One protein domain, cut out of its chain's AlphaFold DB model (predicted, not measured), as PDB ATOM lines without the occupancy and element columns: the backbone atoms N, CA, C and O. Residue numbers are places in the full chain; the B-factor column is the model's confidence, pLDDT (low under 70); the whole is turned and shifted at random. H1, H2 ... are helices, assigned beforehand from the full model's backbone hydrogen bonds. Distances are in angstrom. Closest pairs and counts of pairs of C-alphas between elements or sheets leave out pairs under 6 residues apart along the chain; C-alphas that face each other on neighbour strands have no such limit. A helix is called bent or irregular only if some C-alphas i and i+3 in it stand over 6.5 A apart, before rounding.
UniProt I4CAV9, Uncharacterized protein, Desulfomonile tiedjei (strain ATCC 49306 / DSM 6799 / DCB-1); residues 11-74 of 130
ATOM      1  N   PRO A  11      17.108  52.896  49.751       54.00
ATOM      2  CA  PRO A  11      17.428  53.054  48.325       54.00
ATOM      3  C   PRO A  11      18.911  53.372  48.068       54.00
ATOM      4  O   PRO A  11      19.495  52.939  47.078       54.00
ATOM      5  N   SER A  12      19.566  54.074  48.998       53.12
ATOM      6  CA  SER A  12      20.999  54.394  48.914       53.12
ATOM      7  C   SER A  12      21.905  53.163  49.032       53.12
ATOM      8  O   SER A  12      23.003  53.163  48.487       53.12
ATOM      9  N   ARG A  13      21.457  52.107  49.728       53.44
ATOM     10  CA  ARG A  13      22.172  50.821  49.821       53.44
ATOM     11  C   ARG A  13      21.932  49.938  48.599       53.44
ATOM     12  O   ARG A  13      22.850  49.251  48.169       53.44
ATOM     13  N   VAL A  14      20.742  50.014  48.010       54.19
ATOM     14  CA  VAL A  14      20.399  49.356  46.738       54.19
ATOM     15  C   VAL A  14      21.281  49.880  45.592       54.19
ATOM     16  O   VAL A  14      21.808  49.090  44.812       54.19
ATOM     17  N   LEU A  15      21.558  51.188  45.562       54.84
ATOM     18  CA  LEU A  15      22.475  51.822  44.600       54.84
ATOM     19  C   LEU A  15      23.955  51.418  44.754       54.84
ATOM     20  O   LEU A  15      24.726  51.612  43.823       54.84
ATOM     21  N   LEU A  16      24.363  50.876  45.908       53.94
ATOM     22  CA  LEU A  16      25.727  50.379  46.144       53.94
ATOM     23  C   LEU A  16      25.904  48.899  45.759       53.94
ATOM     24  O   LEU A  16      27.039  48.442  45.655       53.94
ATOM     25  N   LEU A  17      24.805  48.160  45.575       54.88
ATOM     26  CA  LEU A  17      24.792  46.736  45.214       54.88
ATOM     27  C   LEU A  17      24.510  46.497  43.724       54.88
ATOM     28  O   LEU A  17      24.933  45.479  43.185       54.88
ATOM     29  N   GLY A  18      23.819  47.421  43.051       53.47
ATOM     30  CA  GLY A  18      23.651  47.369  41.600       53.47
ATOM     31  C   GLY A  18      24.954  47.724  40.882       53.47
ATOM     32  O   GLY A  18      25.490  48.812  41.077       53.47
ATOM     33  N   GLU A  19      25.451  46.848  40.003       53.41
ATOM     34  CA  GLU A  19      26.564  47.180  39.090       53.41
ATOM     35  C   GLU A  19      26.168  48.279  38.079       53.41
ATOM     36  O   GLU A  19      27.023  48.892  37.437       53.41
ATOM     37  N   GLN A  20      24.863  48.545  37.951       56.88
ATOM     38  CA  GLN A  20      24.273  49.605  37.144       56.88
ATOM     39  C   GLN A  20      23.301  50.443  37.981       56.88
ATOM     40  O   GLN A  20      22.618  49.931  38.869       56.88
ATOM     41  N   SER A  21      23.213  51.739  37.673       66.75
ATOM     42  CA  SER A  21      22.285  52.664  38.326       66.75
ATOM     43  C   SER A  21      20.834  52.239  38.077       66.75
ATOM     44  O   SER A  21      20.342  52.355  36.955       66.75
ATOM     45  N   ILE A  22      20.147  51.772  39.122       74.88
ATOM     46  CA  ILE A  22      18.723  51.422  39.052       74.88
ATOM     47  C   ILE A  22      17.901  52.716  38.902       74.88
ATOM     48  O   ILE A  22      18.095  53.633  39.708       74.88
ATOM     49  N   PRO A  23      16.998  52.825  37.907       80.31
ATOM     50  CA  PRO A  23      16.147  54.000  37.733       80.31
ATOM     51  C   PRO A  23      15.318  54.290  38.984       80.31
ATOM     52  O   PRO A  23      14.722  53.381  39.568       80.31
ATOM     53  N   GLN A  24      15.256  55.561  39.386       76.62
ATOM     54  CA  GLN A  24      14.521  55.969  40.584       76.62
ATOM     55  C   GLN A  24      13.027  55.666  40.438       76.62
ATOM     56  O   GLN A  24      12.406  55.224  41.396       76.62
ATOM     57  N   GLU A  25      12.477  55.807  39.230       82.06
ATOM     58  CA  GLU A  25      11.073  55.510  38.951       82.06
ATOM     59  C   GLU A  25      10.731  54.046  39.241       82.06
ATOM     60  O   GLU A  25       9.624  53.748  39.671       82.06
ATOM     61  N   LEU A  26      11.683  53.129  39.039       80.56
ATOM     62  CA  LEU A  26      11.496  51.712  39.342       80.56
ATOM     63  C   LEU A  26      11.521  51.464  40.853       80.56
ATOM     64  O   LEU A  26      10.696  50.716  41.369       80.56
ATOM     65  N   LEU A  27      12.429  52.128  41.573       80.31
ATOM     66  CA  LEU A  27      12.506  52.044  43.034       80.31
ATOM     67  C   LEU A  27      11.259  52.629  43.707       80.31
ATOM     68  O   LEU A  27      10.788  52.070  44.690       80.31
ATOM     69  N   ASP A  28      10.699  53.705  43.155       81.38
ATOM     70  CA  ASP A  28       9.514  54.379  43.694       81.38
ATOM     71  C   ASP A  28       8.237  53.522  43.573       81.38
ATOM     72  O   ASP A  28       7.261  53.756  44.285       81.38
ATOM     73  N   THR A  29       8.234  52.512  42.693       83.56
ATOM     74  CA  THR A  29       7.126  51.543  42.569       83.56
ATOM     75  C   THR A  29       7.195  50.393  43.574       83.56
ATOM     76  O   THR A  29       6.252  49.607  43.666       83.56
ATOM     77  N   LEU A  30       8.292  50.278  44.326       83.06
ATOM     78  CA  LEU A  30       8.554  49.163  45.226       83.06
ATOM     79  C   LEU A  30       8.402  49.579  46.689       83.06
ATOM     80  O   LEU A  30       8.865  50.631  47.116       83.06
ATOM     81  N   GLU A  31       7.787  48.708  47.482       83.94
ATOM     82  CA  GLU A  31       7.728  48.865  48.932       83.94
ATOM     83  C   GLU A  31       9.104  48.685  49.592       83.94
ATOM     84  O   GLU A  31       9.955  47.928  49.119       83.94
ATOM     85  N   ASP A  32       9.296  49.290  50.768       79.50
ATOM     86  CA  ASP A  32      10.524  49.137  51.562       79.50
ATOM     87  C   ASP A  32      10.860  47.664  51.861       79.50
ATOM     88  O   ASP A  32      12.035  47.297  51.941       79.50
ATOM     89  N   ALA A  33       9.845  46.802  51.997       84.00
ATOM     90  CA  ALA A  33      10.026  45.363  52.179       84.00
ATOM     91  C   ALA A  33      10.718  44.705  50.971       84.00
ATOM     92  O   ALA A  33      11.627  43.895  51.150       84.00
ATOM     93  N   HIS A  34      10.358  45.102  49.748       83.62
ATOM     94  CA  HIS A  34      10.994  44.628  48.517       83.62
ATOM     95  C   HIS A  34      12.459  45.064  48.446       83.62
ATOM     96  O   HIS A  34      13.350  44.272  48.147       83.62
ATOM     97  N   LEU A  35      12.741  46.310  48.822       81.12
ATOM     98  CA  LEU A  35      14.112  46.811  48.863       81.12
ATOM     99  C   LEU A  35      14.960  46.096  49.933       81.12
ATOM    100  O   LEU A  35      16.158  45.895  49.742       81.12
ATOM    101  N   GLN A  36      14.357  45.661  51.045       81.44
ATOM    102  CA  GLN A  36      15.038  44.811  52.030       81.44
ATOM    103  C   GLN A  36      15.342  43.409  51.500       81.44
ATOM    104  O   GLN A  36      16.411  42.883  51.815       81.44
ATOM    105  N   ILE A  37      14.443  42.820  50.707       84.19
ATOM    106  CA  ILE A  37      14.671  41.530  50.040       84.19
ATOM    107  C   ILE A  37      15.849  41.650  49.075       84.19
ATOM    108  O   ILE A  37      16.774  40.851  49.170       84.19
ATOM    109  N   PHE A  38      15.891  42.702  48.251       83.50
ATOM    110  CA  PHE A  38      16.985  42.939  47.298       83.50
ATOM    111  C   PHE A  38      18.370  42.948  47.966       83.50
ATOM    112  O   PHE A  38      19.355  42.501  47.392       83.50
ATOM    113  N   MET A  39      18.459  43.448  49.202       79.31
ATOM    114  CA  MET A  39      19.721  43.505  49.949       79.31
ATOM    115  C   MET A  39      20.094  42.202  50.673       79.31
ATOM    116  O   MET A  39      21.214  42.100  51.172       79.31
ATOM    117  N   ARG A  40      19.160  41.258  50.838       82.81
ATOM    118  CA  ARG A  40      19.322  40.086  51.723       82.81
ATOM    119  C   ARG A  40      19.227  38.752  51.003       82.81
ATOM    120  O   ARG A  40      19.855  37.802  51.457       82.81
ATOM    121  N   GLU A  41      18.439  38.685  49.940       86.00
ATOM    122  CA  GLU A  41      18.210  37.476  49.165       86.00
ATOM    123  C   GLU A  41      19.034  37.543  47.873       86.00
ATOM    124  O   GLU A  41      18.668  38.292  46.966       86.00
ATOM    125  N   PRO A  42      20.160  36.816  47.781       78.75
ATOM    126  CA  PRO A  42      20.991  36.819  46.585       78.75
ATOM    127  C   PRO A  42      20.359  36.079  45.400       78.75
ATOM    128  O   PRO A  42      20.792  36.322  44.276       78.75
ATOM    129  N   ASP A  43      19.387  35.183  45.613       84.12
ATOM    130  CA  ASP A  43      18.729  34.444  44.533       84.12
ATOM    131  C   ASP A  43      17.479  35.185  44.021       84.12
ATOM    132  O   ASP A  43      16.442  35.206  44.695       84.12
ATOM    133  N   PRO A  44      17.503  35.735  42.792       86.56
ATOM    134  CA  PRO A  44      16.357  36.447  42.249       86.56
ATOM    135  C   PRO A  44      15.167  35.539  41.935       86.56
ATOM    136  O   PRO A  44      14.053  36.028  41.755       86.56
ATOM    137  N   ALA A  45      15.357  34.216  41.878       86.81
ATOM    138  CA  ALA A  45      14.259  33.273  41.688       86.81
ATOM    139  C   ALA A  45      13.323  33.219  42.907       86.81
ATOM    140  O   ALA A  45      12.165  32.822  42.766       86.81
ATOM    141  N   LEU A  46      13.814  33.641  44.076       87.06
ATOM    142  CA  LEU A  46      13.061  33.725  45.327       87.06
ATOM    143  C   LEU A  46      12.413  35.099  45.542       87.06
ATOM    144  O   LEU A  46      11.687  35.294  46.519       87.06
ATOM    145  N   TRP A  47      12.662  36.061  44.651       89.19
ATOM    146  CA  TRP A  47      12.115  37.403  44.792       89.19
ATOM    147  C   TRP A  47      10.621  37.455  44.441       89.19
ATOM    148  O   TRP A  47      10.150  36.720  43.566       89.19
ATOM    149  N   PRO A  48       9.867  38.364  45.082       89.81
ATOM    150  CA  PRO A  48       8.526  38.732  44.652       89.81
ATOM    151  C   PRO A  48       8.491  39.141  43.179       89.81
ATOM    152  O   PRO A  48       9.441  39.720  42.645       89.81
ATOM    153  N   ARG A  49       7.362  38.882  42.518       88.75
ATOM    154  CA  ARG A  49       7.191  39.141  41.081       88.75
ATOM    155  C   ARG A  49       7.339  40.623  40.738       88.75
ATOM    156  O   ARG A  49       7.832  40.976  39.674       88.75
ATOM    157  N   GLU A  50       6.947  41.488  41.660       88.75
ATOM    158  CA  GLU A  50       7.072  42.941  41.596       88.75
ATOM    159  C   GLU A  50       8.532  43.379  41.397       88.75
ATOM    160  O   GLU A  50       8.797  44.409  40.783       88.75
ATOM    161  N   MET A  51       9.489  42.571  41.862       88.06
ATOM    162  CA  MET A  51      10.924  42.838  41.782       88.06
ATOM    163  C   MET A  51      11.597  42.226  40.550       88.06
ATOM    164  O   MET A  51      12.797  42.409  40.367       88.06
ATOM    165  N   GLU A  52      10.868  41.525  39.679       87.25
ATOM    166  CA  GLU A  52      11.444  40.837  38.513       87.25
ATOM    167  C   GLU A  52      12.197  41.807  37.582       87.25
ATOM    168  O   GLU A  52      13.258  41.489  37.046       87.25
ATOM    169  N   ALA A  53      11.728  43.053  37.477       86.69
ATOM    170  CA  ALA A  53      12.402  44.104  36.719       86.69
ATOM    171  C   ALA A  53      13.775  44.513  37.294       86.69
ATOM    172  O   ALA A  53      14.568  45.126  36.576       86.69
ATOM    173  N   LEU A  54      14.074  44.192  38.560       85.00
ATOM    174  CA  LEU A  54      15.366  44.479  39.189       85.00
ATOM    175  C   LEU A  54      16.471  43.501  38.767       85.00
ATOM    176  O   LEU A  54      17.650  43.837  38.869       85.00
ATOM    177  N   VAL A  55      16.114  42.327  38.238       87.50
ATOM    178  CA  VAL A  55      17.066  41.276  37.834       87.50
ATOM    179  C   VAL A  55      18.051  41.762  36.767       87.50
ATOM    180  O   VAL A  55      19.194  41.323  36.714       87.50
ATOM    181  N   GLN A  56      17.662  42.716  35.922       85.56
ATOM    182  CA  GLN A  56      18.570  43.261  34.908       85.56
ATOM    183  C   GLN A  56      19.742  44.072  35.496       85.56
ATOM    184  O   GLN A  56      20.726  44.283  34.785       85.56
ATOM    185  N   TYR A  57      19.654  44.486  36.769       83.94
ATOM    186  CA  TYR A  57      20.627  45.351  37.446       83.94
ATOM    187  C   TYR A  57      21.551  44.618  38.435       83.94
ATOM    188  O   TYR A  57      22.401  45.261  39.055       83.94
ATOM    189  N   ILE A  58      21.406  43.299  38.595       82.94
ATOM    190  CA  ILE A  58      22.331  42.477  39.393       82.94
ATOM    191  C   ILE A  58      23.525  42.009  38.550       82.94
ATOM    192  O   ILE A  58      23.557  42.192  37.329       82.94
ATOM    193  N   ALA A  59      24.496  41.361  39.196       80.69
ATOM    194  CA  ALA A  59      25.672  40.832  38.521       80.69
ATOM    195  C   ALA A  59      25.288  39.854  37.383       80.69
ATOM    196  O   ALA A  59      24.399  39.011  37.552       80.69
ATOM    197  N   PRO A  60      25.987  39.880  36.228       81.81
ATOM    198  CA  PRO A  60      25.672  39.030  35.078       81.81
ATOM    199  C   PRO A  60      25.580  37.537  35.401       81.81
ATOM    200  O   PRO A  60      24.773  36.830  34.803       81.81
ATOM    201  N   ARG A  61      26.396  37.057  36.347       82.38
ATOM    202  CA  ARG A  61      26.385  35.664  36.803       82.38
ATOM    203  C   ARG A  61      25.031  35.275  37.396       82.38
ATOM    204  O   ARG A  61      24.500  34.227  37.038       82.38
ATOM    205  N   ASP A  62      24.491  36.113  38.272       81.94
ATOM    206  CA  ASP A  62      23.253  35.833  38.997       81.94
ATOM    207  C   ASP A  62      22.043  35.994  38.069       81.94
ATOM    208  O   ASP A  62      21.115  35.189  38.109       81.94
ATOM    209  N   ARG A  63      22.113  36.941  37.122       84.75
ATOM    210  CA  ARG A  63      21.129  37.056  36.039       84.75
ATOM    211  C   ARG A  63      21.077  35.798  35.172       84.75
ATOM    212  O   ARG A  63      19.997  35.286  34.921       84.75
ATOM    213  N   ILE A  64      22.230  35.265  34.755       85.38
ATOM    214  CA  ILE A  64      22.282  34.015  33.977       85.38
ATOM    215  C   ILE A  64      21.671  32.857  34.772       85.38
ATOM    216  O   ILE A  64      20.927  32.059  34.208       85.38
ATOM    217  N   ALA A  65      21.967  32.755  36.070       84.00
ATOM    218  CA  ALA A  65      21.381  31.721  36.920       84.00
ATOM    219  C   ALA A  65      19.849  31.844  36.999       84.00
ATOM    220  O   ALA A  65      19.148  30.842  36.854       84.00
ATOM    221  N   PHE A  66      19.328  33.066  37.147       86.94
ATOM    222  CA  PHE A  66      17.893  33.340  37.102       86.94
ATOM    223  C   PHE A  66      17.269  32.985  35.746       86.94
ATOM    224  O   PHE A  66      16.271  32.272  35.695       86.94
ATOM    225  N   ASP A  67      17.868  33.418  34.637       88.75
ATOM    226  CA  ASP A  67      17.365  33.113  33.296       88.75
ATOM    227  C   ASP A  67      17.322  31.596  33.055       88.75
ATOM    228  O   ASP A  67      16.334  31.055  32.550       88.75
ATOM    229  N   LEU A  68      18.364  30.876  33.486       87.50
ATOM    230  CA  LEU A  68      18.403  29.418  33.423       87.50
ATOM    231  C   LEU A  68      17.307  28.782  34.280       87.50
ATOM    232  O   LEU A  68      16.697  27.816  33.833       87.50
ATOM    233  N   SER A  69      16.998  29.315  35.464       86.69
ATOM    234  CA  SER A  69      15.930  28.768  36.313       86.69
ATOM    235  C   SER A  69      14.541  28.889  35.669       86.69
ATOM    236  O   SER A  69      13.674  28.050  35.918       86.69
ATOM    237  N   LYS A  70      14.336  29.873  34.782       87.81
ATOM    238  CA  LYS A  70      13.110  30.019  33.976       87.81
ATOM    239  C   LYS A  70      13.102  29.134  32.731       87.81
ATOM    240  O   LYS A  70      12.053  28.615  32.359       87.81
ATOM    241  N   ILE A  71      14.251  28.981  32.074       89.88
ATOM    242  CA  ILE A  71      14.365  28.276  30.791       89.88
ATOM    243  C   ILE A  71      14.462  26.762  30.991       89.88
ATOM    244  O   ILE A  71      13.776  26.015  30.298       89.88
ATOM    245  N   MET A  72      15.280  26.297  31.938       88.56
ATOM    246  CA  MET A  72      15.571  24.871  32.139       88.56
ATOM    247  C   MET A  72      14.307  24.010  32.300       88.56
ATOM    248  O   MET A  72      14.205  23.028  31.562       88.56
ATOM    249  N   PRO A  73      13.293  24.397  33.108       89.75
ATOM    250  CA  PRO A  73      12.070  23.604  33.252       89.75
ATOM    251  C   PRO A  73      11.296  23.398  31.943       89.75
ATOM    252  O   PRO A  73      10.644  22.373  31.744       89.75
ATOM    253  N   LEU A  74      11.386  24.348  31.005       89.62
ATOM    254  CA  LEU A  74      10.752  24.233  29.685       89.62
ATOM    255  C   LEU A  74      11.401  23.133  28.835       89.62
ATOM    256  O   LEU A  74      10.772  22.584  27.927       89.62
TER     257      LEU A  74
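AT A GLANCE: This is residues 11 to 74 of the 130 residues of an uncharacterized protein of Desulfomonile tiedjei (strain ATCC 49306 / DSM 6799 / DCB-1) (UniProt I4CAV9). The longest helix, H5, makes one end of an elongated model, and four short helices make the rest, with H4 nearest the middle and H1, H2 and H3 at the other end. H4 and H5 meet near their linked ends as a V, while H1 and H3 run side by side, the same way. The printed part has 64 residues with five named helices, in the order H1, H2, H3, H4, H5, and no named strand; its class is all helix. It is compact by its radius of gyration of the C-alphas, 11.6 A, yet its C-alphas span 35 by 20 by 20 A.

IN THESE COORDINATES: H5, residues 60 to 74, is 21.7 A long and runs from C-alpha 60 at (25.672, 39.030, 35.078) to C-alpha 74 at (10.752, 24.233, 29.685). It is only just irregular: C-alphas 70 and 73 are 6.54 A apart. H4, residues 49 to 57, is 15.2 A long and irregular, with C-alphas 50 and 53 7.3 A apart. H3, residues 32 to 40, measures 12.6 A. H2, residues 24 to 28, measures 6.1 A. H1, residues 11 to 17, measures 10.2 A and begins with C-alpha 11 at (17.428, 53.054, 48.325).

HOW THE PARTS SIT: H5 and H4 are close but not clearly touching, with the C-alphas of Val 55 and Arg 63 closest at 6.1 A. They run opposite ways at a steep tilt of 48 degrees. H4 and H3 are also close but not clearly touching; their closest C-alphas, those of His 34 and Met 51, are 7.0 A apart. Their steep tilt is 49 degrees, the same way. H3 and H1 touch, with the C-alphas of Val 14 and Met 39 closest at 6.7 A; they run the same way at a shallow tilt of 20 degrees. H2 is close to H1 but not clearly touching it, with the C-alphas of Pro 11 and Leu 27 closest at 7.3 A. H2 and H4 are near each other, with 5 pairs of C-alphas within 10 A. H5 is apart from H1, H2 and H3, and H1 is apart from H4. In H2 and H3 every O i to N i+4 pair is within hydrogen-bond range, against 2 of 3 in H1, 9 of 11 in H5 and 0 of 5 in H4, where 4 of 6 O i to N i+3 pairs are within range.

THE WHOLE: The two C-alphas farthest apart, those of Ser 12 and Leu 74, are 37.2 A apart. The printed part has no cut. The links from H2 to H3 and from H4 to H5 are tight, those from H1 to H2 and from H3 to H4 are short, and no link is long. The mean pLDDT of the printed part is 79.4, and residues 11 to 21 are under 70.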